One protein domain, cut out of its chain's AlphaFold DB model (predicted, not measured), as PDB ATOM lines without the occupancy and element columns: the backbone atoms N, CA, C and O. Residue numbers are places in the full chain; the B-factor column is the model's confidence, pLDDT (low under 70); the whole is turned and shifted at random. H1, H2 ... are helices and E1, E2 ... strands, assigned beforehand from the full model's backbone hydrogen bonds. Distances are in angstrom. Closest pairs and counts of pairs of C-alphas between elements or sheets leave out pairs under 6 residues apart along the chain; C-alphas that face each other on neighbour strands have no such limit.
ATOM      1  N   PRO A  20     -17.793 -17.432 -24.417       72.62
ATOM      2  CA  PRO A  20     -17.993 -18.533 -25.353       72.62
ATOM      3  C   PRO A  20     -18.040 -18.067 -26.818       72.62
ATOM      4  O   PRO A  20     -17.904 -18.889 -27.716       72.62
ATOM      5  N   ASP A  21     -18.236 -16.768 -27.062       81.75
ATOM      6  CA  ASP A  21     -18.309 -16.142 -28.384       81.75
ATOM      7  C   ASP A  21     -16.977 -15.535 -28.858       81.75
ATOM      8  O   ASP A  21     -16.950 -14.850 -29.882       81.75
ATOM      9  N   ARG A  22     -15.878 -15.744 -28.119       86.19
ATOM     10  CA  ARG A  22     -14.564 -15.172 -28.431       86.19
ATOM     11  C   ARG A  22     -13.470 -16.233 -28.474       86.19
ATOM     12  O   ARG A  22     -13.433 -17.167 -27.678       86.19
ATOM     13  N   VAL A  23     -12.520 -16.020 -29.374       86.38
ATOM     14  CA  VAL A  23     -11.240 -16.719 -29.435       86.38
ATOM     15  C   VAL A  23     -10.151 -15.775 -28.942       86.38
ATOM     16  O   VAL A  23      -9.982 -14.676 -29.471       86.38
ATOM     17  N   TYR A  24      -9.400 -16.222 -27.939       87.56
ATOM     18  CA  TYR A  24      -8.312 -15.470 -27.321       87.56
ATOM     19  C   TYR A  24      -6.977 -15.853 -27.958       87.56
ATOM     20  O   TYR A  24      -6.624 -17.034 -28.020       87.56
ATOM     21  N   VAL A  25      -6.227 -14.860 -28.430       89.94
ATOM     22  CA  VAL A  25      -4.963 -15.051 -29.151       89.94
ATOM     23  C   VAL A  25      -3.880 -14.136 -28.594       89.94
ATOM     24  O   VAL A  25      -4.143 -13.049 -28.087       89.94
ATOM     25  N   THR A  26      -2.625 -14.568 -28.692       90.56
ATOM     26  CA  THR A  26      -1.492 -13.759 -28.246       90.56
ATOM     27  C   THR A  26      -0.289 -13.931 -29.157       90.56
ATOM     28  O   THR A  26      -0.006 -15.028 -29.640       90.56
ATOM     29  N   THR A  27       0.455 -12.846 -29.354       89.69
ATOM     30  CA  THR A  27       1.757 -12.860 -30.040       89.69
ATOM     31  C   THR A  27       2.877 -13.381 -29.133       89.69
ATOM     32  O   THR A  27       3.970 -13.710 -29.599       89.69
ATOM     33  N   ASN A  28       2.618 -13.515 -27.829       89.00
ATOM     34  CA  ASN A  28       3.584 -13.976 -26.849       89.00
ATOM     35  C   ASN A  28       3.448 -15.484 -26.603       89.00
ATOM     36  O   ASN A  28       2.585 -15.953 -25.859       89.00
ATOM     37  N   ARG A  29       4.375 -16.260 -27.173       89.88
ATOM     38  CA  ARG A  29       4.382 -17.728 -27.060       89.88
ATOM     39  C   ARG A  29       4.377 -18.239 -25.616       89.88
ATOM     40  O   ARG A  29       3.801 -19.294 -25.354       89.88
ATOM     41  N   ASN A  30       5.014 -17.537 -24.678       89.56
ATOM     42  CA  ASN A  30       5.025 -17.966 -23.278       89.56
ATOM     43  C   ASN A  30       3.650 -17.774 -22.639       89.56
ATOM     44  O   ASN A  30       3.184 -18.664 -21.933       89.56
ATOM     45  N   VAL A  31       2.986 -16.656 -22.925       87.38
ATOM     46  CA  VAL A  31       1.619 -16.398 -22.455       87.38
ATOM     47  C   VAL A  31       0.650 -17.421 -23.057       87.38
ATOM     48  O   VAL A  31      -0.091 -18.049 -22.302       87.38
ATOM     49  N   ALA A  32       0.751 -17.712 -24.361       90.19
ATOM     50  CA  ALA A  32      -0.017 -18.788 -25.002       90.19
ATOM     51  C   ALA A  32       0.203 -20.139 -24.305       90.19
ATOM     52  O   ALA A  32      -0.748 -20.862 -24.008       90.19
ATOM     53  N   TRP A  33       1.463 -20.466 -23.987       91.81
ATOM     54  CA  TRP A  33       1.813 -21.674 -23.240       91.81
ATOM     55  C   TRP A  33       1.151 -21.696 -21.860       91.81
ATOM     56  O   TRP A  33       0.598 -22.723 -21.475       91.81
ATOM     57  N   ALA A  34       1.179 -20.582 -21.122       88.88
ATOM     58  CA  ALA A  34       0.599 -20.500 -19.784       88.88
ATOM     59  C   ALA A  34      -0.919 -20.713 -19.813       88.88
ATOM     60  O   ALA A  34      -1.430 -21.484 -19.003       88.88
ATOM     61  N   PHE A  35      -1.622 -20.110 -20.773       86.00
ATOM     62  CA  PHE A  35      -3.062 -20.305 -20.939       86.00
ATOM     63  C   PHE A  35      -3.422 -21.728 -21.354       86.00
ATOM     64  O   PHE A  35      -4.246 -22.359 -20.696       86.00
ATOM     65  N   ALA A  36      -2.755 -22.273 -22.375       88.19
ATOM     66  CA  ALA A  36      -2.985 -23.649 -22.810       88.19
ATOM     67  C   ALA A  36      -2.671 -24.661 -21.691       88.19
ATOM     68  O   ALA A  36      -3.375 -25.651 -21.521       88.19
ATOM     69  N   SER A  37      -1.642 -24.398 -20.880       88.25
ATOM     70  CA  SER A  37      -1.282 -25.221 -19.719       88.25
ATOM     71  C   SER A  37      -2.344 -25.149 -18.618       88.25
ATOM     72  O   SER A  37      -2.585 -26.141 -17.933       88.25
ATOM     73  N   ASN A  38      -2.997 -23.995 -18.465       84.88
ATOM     74  CA  ASN A  38      -4.006 -23.726 -17.447       84.88
ATOM     75  C   ASN A  38      -5.423 -24.198 -17.833       84.88
ATOM     76  O   ASN A  38      -6.317 -24.102 -16.993       84.88
ATOM     77  N   TRP A  39      -5.620 -24.712 -19.055       82.06
ATOM     78  CA  TRP A  39      -6.907 -25.195 -19.559       82.06
ATOM     79  C   TRP A  39      -7.520 -26.281 -18.658       82.06
ATOM     80  O   TRP A  39      -6.840 -27.213 -18.210       82.06
ATOM     81  N   LEU A  40      -8.823 -26.148 -18.407       78.06
ATOM     82  CA  LEU A  40      -9.643 -27.135 -17.715       78.06
ATOM     83  C   LEU A  40     -10.368 -27.974 -18.764       78.06
ATOM     84  O   LEU A  40     -11.127 -27.445 -19.574       78.06
ATOM     85  N   ALA A  41     -10.137 -29.284 -18.749       72.06
ATOM     86  CA  ALA A  41     -10.926 -30.193 -19.562       72.06
ATOM     87  C   ALA A  41     -12.403 -30.175 -19.105       72.06
ATOM     88  O   ALA A  41     -12.686 -29.789 -17.967       72.06
ATOM     89  N   PRO A  42     -13.354 -30.612 -19.955       72.62
ATOM     90  CA  PRO A  42     -14.778 -30.644 -19.601       72.62
ATOM     91  C   PRO A  42     -15.104 -31.454 -18.337       72.62
ATOM     92  O   PRO A  42     -16.127 -31.223 -17.702       72.62
ATOM     93  N   ASP A  43     -14.230 -32.386 -17.948       78.44
ATOM     94  CA  ASP A  43     -14.329 -33.169 -16.711       78.44
ATOM     95  C   ASP A  43     -13.828 -32.415 -15.456       78.44
ATOM     96  O   ASP A  43     -13.761 -32.983 -14.364       78.44
ATOM     97  N   GLY A  44     -13.445 -31.143 -15.605       75.00
ATOM     98  CA  GLY A  44     -12.934 -30.279 -14.544       75.00
ATOM     99  C   GLY A  44     -11.467 -30.522 -14.175       75.00
ATOM    100  O   GLY A  44     -10.961 -29.886 -13.247       75.00
ATOM    101  N   ARG A  45     -10.751 -31.421 -14.863       77.12
ATOM    102  CA  ARG A  45      -9.342 -31.711 -14.568       77.12
ATOM    103  C   ARG A  45      -8.402 -30.836 -15.390       77.12
ATOM    104  O   ARG A  45      -8.628 -30.536 -16.560       77.12
ATOM    105  N   ARG A  46      -7.282 -30.455 -14.772       78.50
ATOM    106  CA  ARG A  46      -6.187 -29.741 -15.443       78.50
ATOM    107  C   ARG A  46      -5.279 -30.755 -16.134       78.50
ATOM    108  O   ARG A  46      -4.498 -31.432 -15.469       78.50
ATOM    109  N   GLY A  47      -5.401 -30.865 -17.455       73.06
ATOM    110  CA  GLY A  47      -4.591 -31.769 -18.283       73.06
ATOM    111  C   GLY A  47      -3.484 -31.076 -19.080       73.06
ATOM    112  O   GLY A  47      -2.591 -31.745 -19.602       73.06
ATOM    113  N   GLY A  48      -3.509 -29.741 -19.149       81.25
ATOM    114  CA  GLY A  48      -2.812 -28.995 -20.192       81.25
ATOM    115  C   GLY A  48      -3.617 -28.967 -21.497       81.25
ATOM    116  O   GLY A  48      -4.790 -29.341 -21.512       81.25
ATOM    117  N   GLY A  49      -3.008 -28.500 -22.585       87.62
ATOM    118  CA  GLY A  49      -3.734 -28.152 -23.805       87.62
ATOM    119  C   GLY A  49      -2.868 -28.126 -25.060       87.62
ATOM    120  O   GLY A  49      -1.682 -28.466 -25.033       87.62
ATOM    121  N   GLY A  50      -3.476 -27.738 -26.178       89.62
ATOM    122  CA  GLY A  50      -2.797 -27.553 -27.459       89.62
ATOM    123  C   GLY A  50      -2.273 -26.129 -27.630       89.62
ATOM    124  O   GLY A  50      -2.874 -25.173 -27.149       89.62
ATOM    125  N   LEU A  51      -1.154 -25.996 -28.335       91.81
ATOM    126  CA  LEU A  51      -0.677 -24.733 -28.881       91.81
ATOM    127  C   LEU A  51      -0.900 -24.733 -30.383       91.81
ATOM    128  O   LEU A  51      -0.454 -25.645 -31.081       91.81
ATOM    129  N   TYR A  52      -1.530 -23.674 -30.870       91.00
ATOM    130  CA  TYR A  52      -1.849 -23.492 -32.276       91.00
ATOM    131  C   TYR A  52      -1.280 -22.164 -32.750       91.00
ATOM    132  O   TYR A  52      -1.306 -21.174 -32.020       91.00
ATOM    133  N   LEU A  53      -0.759 -22.154 -33.972       92.06
ATOM    134  CA  LEU A  53      -0.582 -20.914 -34.710       92.06
ATOM    135  C   LEU A  53      -1.876 -20.670 -35.473       92.06
ATOM    136  O   LEU A  53      -2.370 -21.579 -36.147       92.06
ATOM    137  N   VAL A  54      -2.409 -19.465 -35.355       91.75
ATOM    138  CA  VAL A  54      -3.691 -19.103 -35.945       91.75
ATOM    139  C   VAL A  54      -3.558 -17.834 -36.772       91.75
ATOM    140  O   VAL A  54      -2.686 -17.008 -36.509       91.75
ATOM    141  N   GLU A  55      -4.438 -17.693 -37.751       91.94
ATOM    142  CA  GLU A  55      -4.661 -16.465 -38.502       91.94
ATOM    143  C   GLU A  55      -6.048 -15.924 -38.164       91.94
ATOM    144  O   GLU A  55      -7.013 -16.682 -38.064       91.94
ATOM    145  N   THR A  56      -6.168 -14.613 -37.996       88.38
ATOM    146  CA  THR A  56      -7.466 -13.938 -37.922       88.38
ATOM    147  C   THR A  56      -7.388 -12.599 -38.643       88.38
ATOM    148  O   THR A  56      -6.322 -11.985 -38.735       88.38
ATOM    149  N   THR A  57      -8.521 -12.159 -39.180       84.56
ATOM    150  CA  THR A  57      -8.676 -10.859 -39.843       84.56
ATOM    151  C   THR A  57      -9.226  -9.785 -38.902       84.56
ATOM    152  O   THR A  57      -9.291  -8.620 -39.284       84.56
ATOM    153  N   SER A  58      -9.623 -10.155 -37.680       85.44
ATOM    154  CA  SER A  58     -10.155  -9.241 -36.664       85.44
ATOM    155  C   SER A  58      -9.322  -9.343 -35.393       85.44
ATOM    156  O   SER A  58      -9.250 -10.417 -34.809       85.44
ATOM    157  N   TYR A  59      -8.729  -8.234 -34.951       83.44
ATOM    158  CA  TYR A  59      -8.017  -8.157 -33.676       83.44
ATOM    159  C   TYR A  59      -8.637  -7.050 -32.834       83.44
ATOM    160  O   TYR A  59      -8.545  -5.871 -33.175       83.44
ATOM    161  N   GLU A  60      -9.253  -7.431 -31.723       89.19
ATOM    162  CA  GLU A  60      -9.651  -6.510 -30.665       89.19
ATOM    163  C   GLU A  60      -8.725  -6.738 -29.471       89.19
ATOM    164  O   GLU A  60      -8.347  -7.881 -29.215       89.19
ATOM    165  N   PRO A  61      -8.323  -5.704 -28.722       86.44
ATOM    166  CA  PRO A  61      -7.600  -5.932 -27.479       86.44
ATOM    167  C   PRO A  61      -8.419  -6.787 -26.506       86.44
ATOM    168  O   PRO A  61      -9.626  -6.591 -26.380       86.44
ATOM    169  N   ASP A  62      -7.761  -7.715 -25.814       84.00
ATOM    170  CA  ASP A  62      -8.403  -8.552 -24.797       84.00
ATOM    171  C   ASP A  62      -8.833  -7.696 -23.586       84.00
ATOM    172  O   ASP A  62      -8.000  -7.077 -22.912       84.00
ATOM    173  N   GLU A  63     -10.144  -7.644 -23.329       71.88
ATOM    174  CA  GLU A  63     -10.761  -6.849 -22.256       71.88
ATOM    175  C   GLU A  63     -10.463  -7.405 -20.854       71.88
ATOM    176  O   GLU A  63     -10.408  -6.646 -19.883       71.88
ATOM    177  N   ASP A  64     -10.206  -8.708 -20.742       69.38
ATOM    178  CA  ASP A  64      -9.841  -9.359 -19.482       69.38
ATOM    179  C   ASP A  64      -8.335  -9.232 -19.208       69.38
ATOM    180  O   ASP A  64      -7.876  -9.278 -18.062       69.38
ATOM    181  N   MET A  65      -7.553  -9.002 -20.266       70.94
ATOM    182  CA  MET A  65      -6.103  -8.835 -20.222       70.94
ATOM    183  C   MET A  65      -5.654  -7.448 -20.685       70.94
ATOM    184  O   MET A  65      -4.583  -7.311 -21.273       70.94
ATOM    185  N   LEU A  66      -6.386  -6.389 -20.309       58.41
ATOM    186  CA  LEU A  66      -6.032  -4.989 -20.619       58.41
ATOM    187  C   LEU A  66      -4.625  -4.591 -20.169       58.41
ATOM    188  O   LEU A  66      -4.025  -3.664 -20.712       58.41
ATOM    189  N   SER A  67      -4.081  -5.286 -19.169       60.31
ATOM    190  CA  SER A  67      -2.695  -5.086 -18.775       60.31
ATOM    191  C   SER A  67      -1.724  -5.453 -19.907       60.31
ATOM    192  O   SER A  67      -0.730  -4.763 -20.047       60.31
ATOM    193  N   LEU A  68      -2.037  -6.442 -20.756       64.50
ATOM    194  CA  LEU A  68      -1.248  -6.957 -21.886       64.50
ATOM    195  C   LEU A  68      -1.802  -6.529 -23.265       64.50
ATOM    196  O   LEU A  68      -1.694  -7.288 -24.229       64.50
ATOM    197  N   ARG A  69      -2.387  -5.329 -23.360       68.62
ATOM    198  CA  ARG A  69      -3.152  -4.837 -24.524       68.62
ATOM    199  C   ARG A  69      -2.457  -4.983 -25.888       68.62
ATOM    200  O   ARG A  69      -3.134  -5.199 -26.884       68.62
ATOM    201  N   ASP A  70      -1.130  -4.878 -25.924       76.12
ATOM    202  CA  ASP A  70      -0.348  -4.920 -27.173       76.12
ATOM    203  C   ASP A  70       0.079  -6.341 -27.583       76.12
ATOM    204  O   ASP A  70       0.721  -6.543 -28.613       76.12
ATOM    205  N   GLU A  71      -0.251  -7.344 -26.771       80.88
ATOM    206  CA  GLU A  71       0.162  -8.732 -26.988       80.88
ATOM    207  C   GLU A  71      -0.966  -9.741 -26.858       80.88
ATOM    208  O   GLU A  71      -0.783 -10.882 -27.277       80.88
ATOM    209  N   ASN A  72      -2.090  -9.369 -26.250       86.12
ATOM    210  CA  ASN A  72      -3.246 -10.237 -26.064       86.12
ATOM    211  C   ASN A  72      -4.457  -9.600 -26.725       86.12
ATOM    212  O   ASN A  72      -4.787  -8.435 -26.495       86.12
ATOM    213  N   PHE A  73      -5.093 -10.403 -27.560       88.69
ATOM    214  CA  PHE A  73      -6.186  -9.999 -28.412       88.69
ATOM    215  C   PHE A  73      -7.309 -11.021 -28.298       88.69
ATOM    216  O   PHE A  73      -7.098 -12.185 -27.954       88.69
ATOM    217  N   GLN A  74      -8.500 -10.583 -28.655       90.31
ATOM    218  CA  GLN A  74      -9.672 -11.411 -28.834       90.31
ATOM    219  C   GLN A  74     -10.230 -11.201 -30.242       90.31
ATOM    220  O   GLN A  74     -10.063 -10.147 -30.860       90.31
ATOM    221  N   CYS A  75     -10.893 -12.225 -30.756       89.75
ATOM    222  CA  CYS A  75     -11.526 -12.215 -32.067       89.75
ATOM    223  C   CYS A  75     -12.769 -13.108 -32.052       89.75
ATOM    224  O   CYS A  75     -12.938 -13.917 -31.142       89.75
ATOM    225  N   VAL A  76     -13.668 -12.948 -33.024       90.06
ATOM    226  CA  VAL A  76     -14.838 -13.843 -33.157       90.06
ATOM    227  C   VAL A  76     -14.413 -15.200 -33.715       90.06
ATOM    228  O   VAL A  76     -14.945 -16.234 -33.330       90.06
ATOM    229  N   GLU A  77     -13.432 -15.192 -34.613       87.06
ATOM    230  CA  GLU A  77     -12.997 -16.368 -35.351       87.06
ATOM    231  C   GLU A  77     -11.489 -16.311 -35.600       87.06
ATOM    232  O   GLU A  77     -10.921 -15.244 -35.857       87.06
ATOM    233  N   ALA A  78     -10.844 -17.476 -35.544       88.75
ATOM    234  CA  ALA A  78      -9.462 -17.657 -35.954       88.75
ATOM    235  C   ALA A  78      -9.309 -19.003 -36.671       88.75
ATOM    236  O   ALA A  78      -9.843 -20.022 -36.231       88.75
ATOM    237  N   THR A  79      -8.544 -19.015 -37.757       90.44
ATOM    238  CA  THR A  79      -8.223 -20.228 -38.511       90.44
ATOM    239  C   THR A  79      -6.921 -20.815 -37.996       90.44
ATOM    240  O   THR A  79      -5.906 -20.125 -37.929       90.44
ATOM    241  N   VAL A  80      -6.915 -22.102 -37.647       90.19
ATOM    242  CA  VAL A  80      -5.679 -22.803 -37.278       90.19
ATOM    243  C   VAL A  80      -4.830 -23.029 -38.526       90.19
ATOM    244  O   VAL A  80      -5.240 -23.740 -39.438       90.19
ATOM    245  N   ILE A  81      -3.621 -22.469 -38.531       92.56
ATOM    246  CA  ILE A  81      -2.622 -22.681 -39.586       92.56
ATOM    247  C   ILE A  81      -1.854 -23.979 -39.317       92.56
ATOM    248  O   ILE A  81      -1.646 -24.792 -40.214       92.56
ATOM    249  N   LEU A  82      -1.406 -24.175 -38.070       89.44
ATOM    250  CA  LEU A  82      -0.677 -25.376 -37.662       89.44
ATOM    251  C   LEU A  82      -0.810 -25.664 -36.166       89.44
ATOM    252  O   LEU A  82      -0.990 -24.766 -35.339       89.44
ATOM    253  N   THR A  83      -0.636 -26.939 -35.820       92.75
ATOM    254  CA  THR A  83      -0.455 -27.377 -34.432       92.75
ATOM    255  C   THR A  83       1.013 -27.212 -34.048       92.75
ATOM    256  O   THR A  83       1.884 -27.899 -34.575       92.75
ATOM    257  N   ALA A  84       1.295 -26.295 -33.125       89.19
ATOM    258  CA  ALA A  84       2.644 -25.983 -32.658       89.19
ATOM    259  C   ALA A  84       3.120 -26.913 -31.526       89.19
ATOM    260  O   ALA A  84       4.312 -26.942 -31.211       89.19
ATOM    261  N   GLY A  85       2.201 -27.654 -30.897       91.25
ATOM    262  CA  GLY A  85       2.515 -28.715 -29.942       91.25
ATOM    263  C   GLY A  85       1.467 -28.880 -28.847       91.25
ATOM    264  O   GLY A  85       0.407 -28.261 -28.870       91.25
ATOM    265  N   THR A  86       1.793 -29.705 -27.856       91.06
ATOM    266  CA  THR A  86       0.977 -29.925 -26.655       91.06
ATOM    267  C   THR A  86       1.737 -29.495 -25.413       91.06
ATOM    268  O   THR A  86       2.957 -29.666 -25.328       91.06
ATOM    269  N   VAL A  87       1.023 -28.990 -24.418       91.06
ATOM    270  CA  VAL A  87       1.596 -28.536 -23.151       91.06
ATOM    271  C   VAL A  87       0.966 -29.291 -21.995       91.06
ATOM    272  O   VAL A  87      -0.212 -29.621 -22.035       91.06
ATOM    273  N   LYS A  88       1.756 -29.561 -20.954       90.94
ATOM    274  CA  LYS A  88       1.270 -30.137 -19.695       90.94
ATOM    275  C   LYS A  88       0.991 -29.024 -18.691       90.94
ATOM    276  O   LYS A  88       1.610 -27.960 -18.770       90.94
ATOM    277  N   TYR A  89       0.105 -29.288 -17.735       88.88
ATOM    278  CA  TYR A  89      -0.094 -28.402 -16.592       88.88
ATOM    279  C   TYR A  89       1.191 -28.293 -15.752       88.88
ATOM    280  O   TYR A  89       1.725 -29.303 -15.296       88.88
ATOM    281  N   ASP A  90       1.678 -27.069 -15.533       88.69
ATOM    282  CA  ASP A  90       2.758 -26.773 -14.580       88.69
ATOM    283  C   ASP A  90       2.481 -25.438 -13.883       88.69
ATOM    284  O   ASP A  90       2.765 -24.355 -14.402       88.69
ATOM    285  N   ALA A  91       1.946 -25.530 -12.665       87.19
ATOM    286  CA  ALA A  91       1.571 -24.380 -11.852       87.19
ATOM    287  C   ALA A  91       2.732 -23.398 -11.614       87.19
ATOM    288  O   ALA A  91       2.531 -22.184 -11.629       87.19
ATOM    289  N   ARG A  92       3.956 -23.906 -11.401       89.25
ATOM    290  CA  ARG A  92       5.126 -23.066 -11.096       89.25
ATOM    291  C   ARG A  92       5.560 -22.291 -12.330       89.25
ATOM    292  O   ARG A  92       5.892 -21.108 -12.241       89.25
ATOM    293  N   ARG A  93       5.555 -22.945 -13.492       90.38
ATOM    294  CA  ARG A  93       5.874 -22.291 -14.762       90.38
ATOM    295  C   ARG A  93       4.814 -21.268 -15.156       90.38
ATOM    296  O   ARG A  93       5.201 -20.170 -15.544       90.38
ATOM    297  N   ILE A  94       3.528 -21.587 -14.994       85.44
ATOM    298  CA  ILE A  94       2.423 -20.640 -15.221       85.44
ATOM    299  C   ILE A  94       2.623 -19.384 -14.364       85.44
ATOM    300  O   ILE A  94       2.654 -18.278 -14.900       85.44
ATOM    301  N   HIS A  95       2.823 -19.548 -13.051       82.75
ATOM    302  CA  HIS A  95       2.969 -18.416 -12.133       82.75
ATOM    303  C   HIS A  95       4.140 -17.504 -12.512       82.75
ATOM    304  O   HIS A  95       4.000 -16.285 -12.507       82.75
ATOM    305  N   ARG A  96       5.283 -18.089 -12.891       88.19
ATOM    306  CA  ARG A  96       6.456 -17.337 -13.348       88.19
ATOM    307  C   ARG A  96       6.186 -16.571 -14.641       88.19
ATOM    308  O   ARG A  96       6.436 -15.378 -14.677       88.19
ATOM    309  N   ILE A  97       5.641 -17.228 -15.668       86.25
ATOM    310  CA  ILE A  97       5.358 -16.581 -16.959       86.25
ATOM    311  C   ILE A  97       4.423 -15.387 -16.777       86.25
ATOM    312  O   ILE A  97       4.667 -14.316 -17.329       86.25
ATOM    313  N   ILE A  98       3.359 -15.565 -15.994       79.62
ATOM    314  CA  ILE A  98       2.383 -14.503 -15.777       79.62
ATOM    315  C   ILE A  98       2.972 -13.402 -14.892       79.62
ATOM    316  O   ILE A  98       2.811 -12.228 -15.210       79.62
ATOM    317  N   GLY A  99       3.724 -13.757 -13.846       81.62
ATOM    318  CA  GLY A  99       4.453 -12.791 -13.025       81.62
ATOM    319  C   GLY A  99       5.421 -11.932 -13.845       81.62
ATOM    320  O   GLY A  99       5.419 -10.710 -13.705       81.62
ATOM    321  N   ASP A 100       6.188 -12.546 -14.749       83.38
ATOM    322  CA  ASP A 100       7.120 -11.852 -15.644       83.38
ATOM    323  C   ASP A 100       6.383 -10.926 -16.623       83.38
ATOM    324  O   ASP A 100       6.797  -9.780 -16.836       83.38
ATOM    325  N   ALA A 101       5.266 -11.398 -17.188       75.81
ATOM    326  CA  ALA A 101       4.416 -10.611 -18.072       75.81
ATOM    327  C   ALA A 101       3.871  -9.371 -17.345       75.81
ATOM    328  O   ALA A 101       4.062  -8.253 -17.822       75.81
ATOM    329  N   THR A 102       3.306  -9.532 -16.144       74.75
ATOM    330  CA  THR A 102       2.825  -8.421 -15.308       74.75
ATOM    331  C   THR A 102       3.952  -7.466 -14.905       74.75
ATOM    332  O   THR A 102       3.802  -6.250 -15.014       74.75
ATOM    333  N   ALA A 103       5.112  -7.976 -14.486       79.50
ATOM    334  CA  ALA A 103       6.241  -7.140 -14.074       79.50
ATOM    335  C   ALA A 103       6.815  -6.302 -15.229       79.50
ATOM    336  O   ALA A 103       7.328  -5.201 -15.016       79.50
ATOM    337  N   ARG A 104       6.764  -6.808 -16.464       75.56
ATOM    338  CA  ARG A 104       7.155  -6.044 -17.654       75.56
ATOM    339  C   ARG A 104       6.183  -4.899 -17.937       75.56
ATOM    340  O   ARG A 104       6.631  -3.800 -18.247       75.56
ATOM    341  N   LEU A 105       4.887  -5.128 -17.756       68.88
ATOM    342  CA  LEU A 105       3.862  -4.101 -17.944       68.88
ATOM    343  C   LEU A 105       3.960  -2.975 -16.929       68.88
ATOM    344  O   LEU A 105       3.907  -1.803 -17.291       68.88
ATOM    345  N   GLU A 106       4.159  -3.315 -15.659       72.25
ATOM    346  CA  GLU A 106       4.327  -2.309 -14.611       72.25
ATOM    347  C   GLU A 106       5.569  -1.437 -14.852       72.25
ATOM    348  O   GLU A 106       5.564  -0.249 -14.534       72.25
ATOM    349  N   ARG A 107       6.616  -1.985 -15.487       77.44
ATOM    350  CA  ARG A 107       7.769  -1.197 -15.952       77.44
ATOM    351  C   ARG A 107       7.419  -0.287 -17.129       77.44
ATOM    352  O   ARG A 107       7.790   0.883 -17.092       77.44
ATOM    353  N   ALA A 108       6.689  -0.788 -18.126       69.00
ATOM    354  CA  ALA A 108       6.263   0.008 -19.280       69.00
ATOM    355  C   ALA A 108       5.390   1.203 -18.855       69.00
ATOM    356  O   ALA A 108       5.684   2.338 -19.219       69.00
ATOM    357  N   LYS A 109       4.399   0.988 -17.980       68.19
ATOM    358  CA  LYS A 109       3.551   2.069 -17.442       68.19
ATOM    359  C   LYS A 109       4.360   3.164 -16.743       68.19
ATOM    360  O   LYS A 109       4.078   4.343 -16.922       68.19
ATOM    361  N   ARG A 110       5.378   2.792 -15.959       71.56
ATOM    362  CA  ARG A 110       6.244   3.759 -15.260       71.56
ATOM    363  C   ARG A 110       7.125   4.557 -16.222       71.56
ATOM    364  O   ARG A 110       7.321   5.743 -15.993       71.56
ATOM    365  N   GLY A 111       7.610   3.932 -17.296       60.81
ATOM    366  CA  GLY A 111       8.410   4.605 -18.325       60.81
ATOM    367  C   GLY A 111       7.621   5.609 -19.173       60.81
ATOM    368  O   GLY A 111       8.195   6.581 -19.647       60.81
TER     369      GLY A 111
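Overview. This is residues 20 to 111 of the 115 residues of an uncharacterized protein of Dermacoccus nishinomiyaensis (UniProt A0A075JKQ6). A short helix, H1, sits in the middle, with the antiparallel strand pair E2 and E4 on one side of it and a long helix, H2, packed on it through the first part of H2, from where H2 runs on well past H1. A second small pair of strands, E1 and E3, lies by the first part of H1, and a long loop of residues 56 to 71 joins E2 to E3. The printed part has 92 residues, with two named helices and four named strands in the order E1, H1, E2, E3, E4, H2; the class is mixed, helices and strands, and both two-stranded sheets are antiparallel. The whole is compact, with a radius of gyration of the C-alphas of 13.7 A and spans of 42 by 34 by 22 A.

Arrangement. Start at E1, residues 23 to 26, which is the antiparallel neighbour of E3, residues 72 to 75, at 151 degrees between directions; look for N 23 and O 75, 2.8 A apart. Residues 60 to 61 also pair with residues 73 to 74 of E3, antiparallel. Next comes H1, residues 29 to 38; its closest C-alpha pair with E1 is Thr 26 and Ala 32, 6.2 A. E2, residues 49 to 55, has its closest C-alpha pair with H1 at Ala 36 and Gly 49, 4.7 A. E2 and E1 are near each other, with 6 pairs of C-alphas within 10 A. E4, residues 79 to 87, is the antiparallel neighbour of E2 at 154 degrees, with N 51 and O 85 at 2.8 A and N 79 and O 55 at 2.8 A, both within hydrogen-bond range. E4 bends by 74 degrees at residue 82. H2, residues 91 to 111, touches H1, closest at the C-alphas of Ala 34 and Ile 94, 4.9 A; they run opposite ways at a steep tilt of 45 degrees. H2 is apart from E1, E2 and E3. In H1 and H2 every O i to N i+4 pair is within hydrogen-bond range.

Along the chain. Find C-alpha 23 at (-11.240, -16.719, -29.435), where E1 begins; it measures 10.3 A, and E3 10.4 A. H1 begins at C-alpha 29, (4.382, -17.728, -27.060), and is 14.1 A long. E2 measures 18.8 A and E4 20.0 A. H2 runs 30.5 A to C-alpha 111 at (8.410, 4.605, -18.325).

Size, cuts and confidence. The C-alphas farthest apart are those of Asp 43 and Gly 111, 44.1 A. The printed part has no cut, and the link from E2 to E3 is long. Mean pLDDT of the printed part is 83.0; look for values under 70 at residue 64, residues 66 to 69, residue 105, residues 108 to 109 and residue 111.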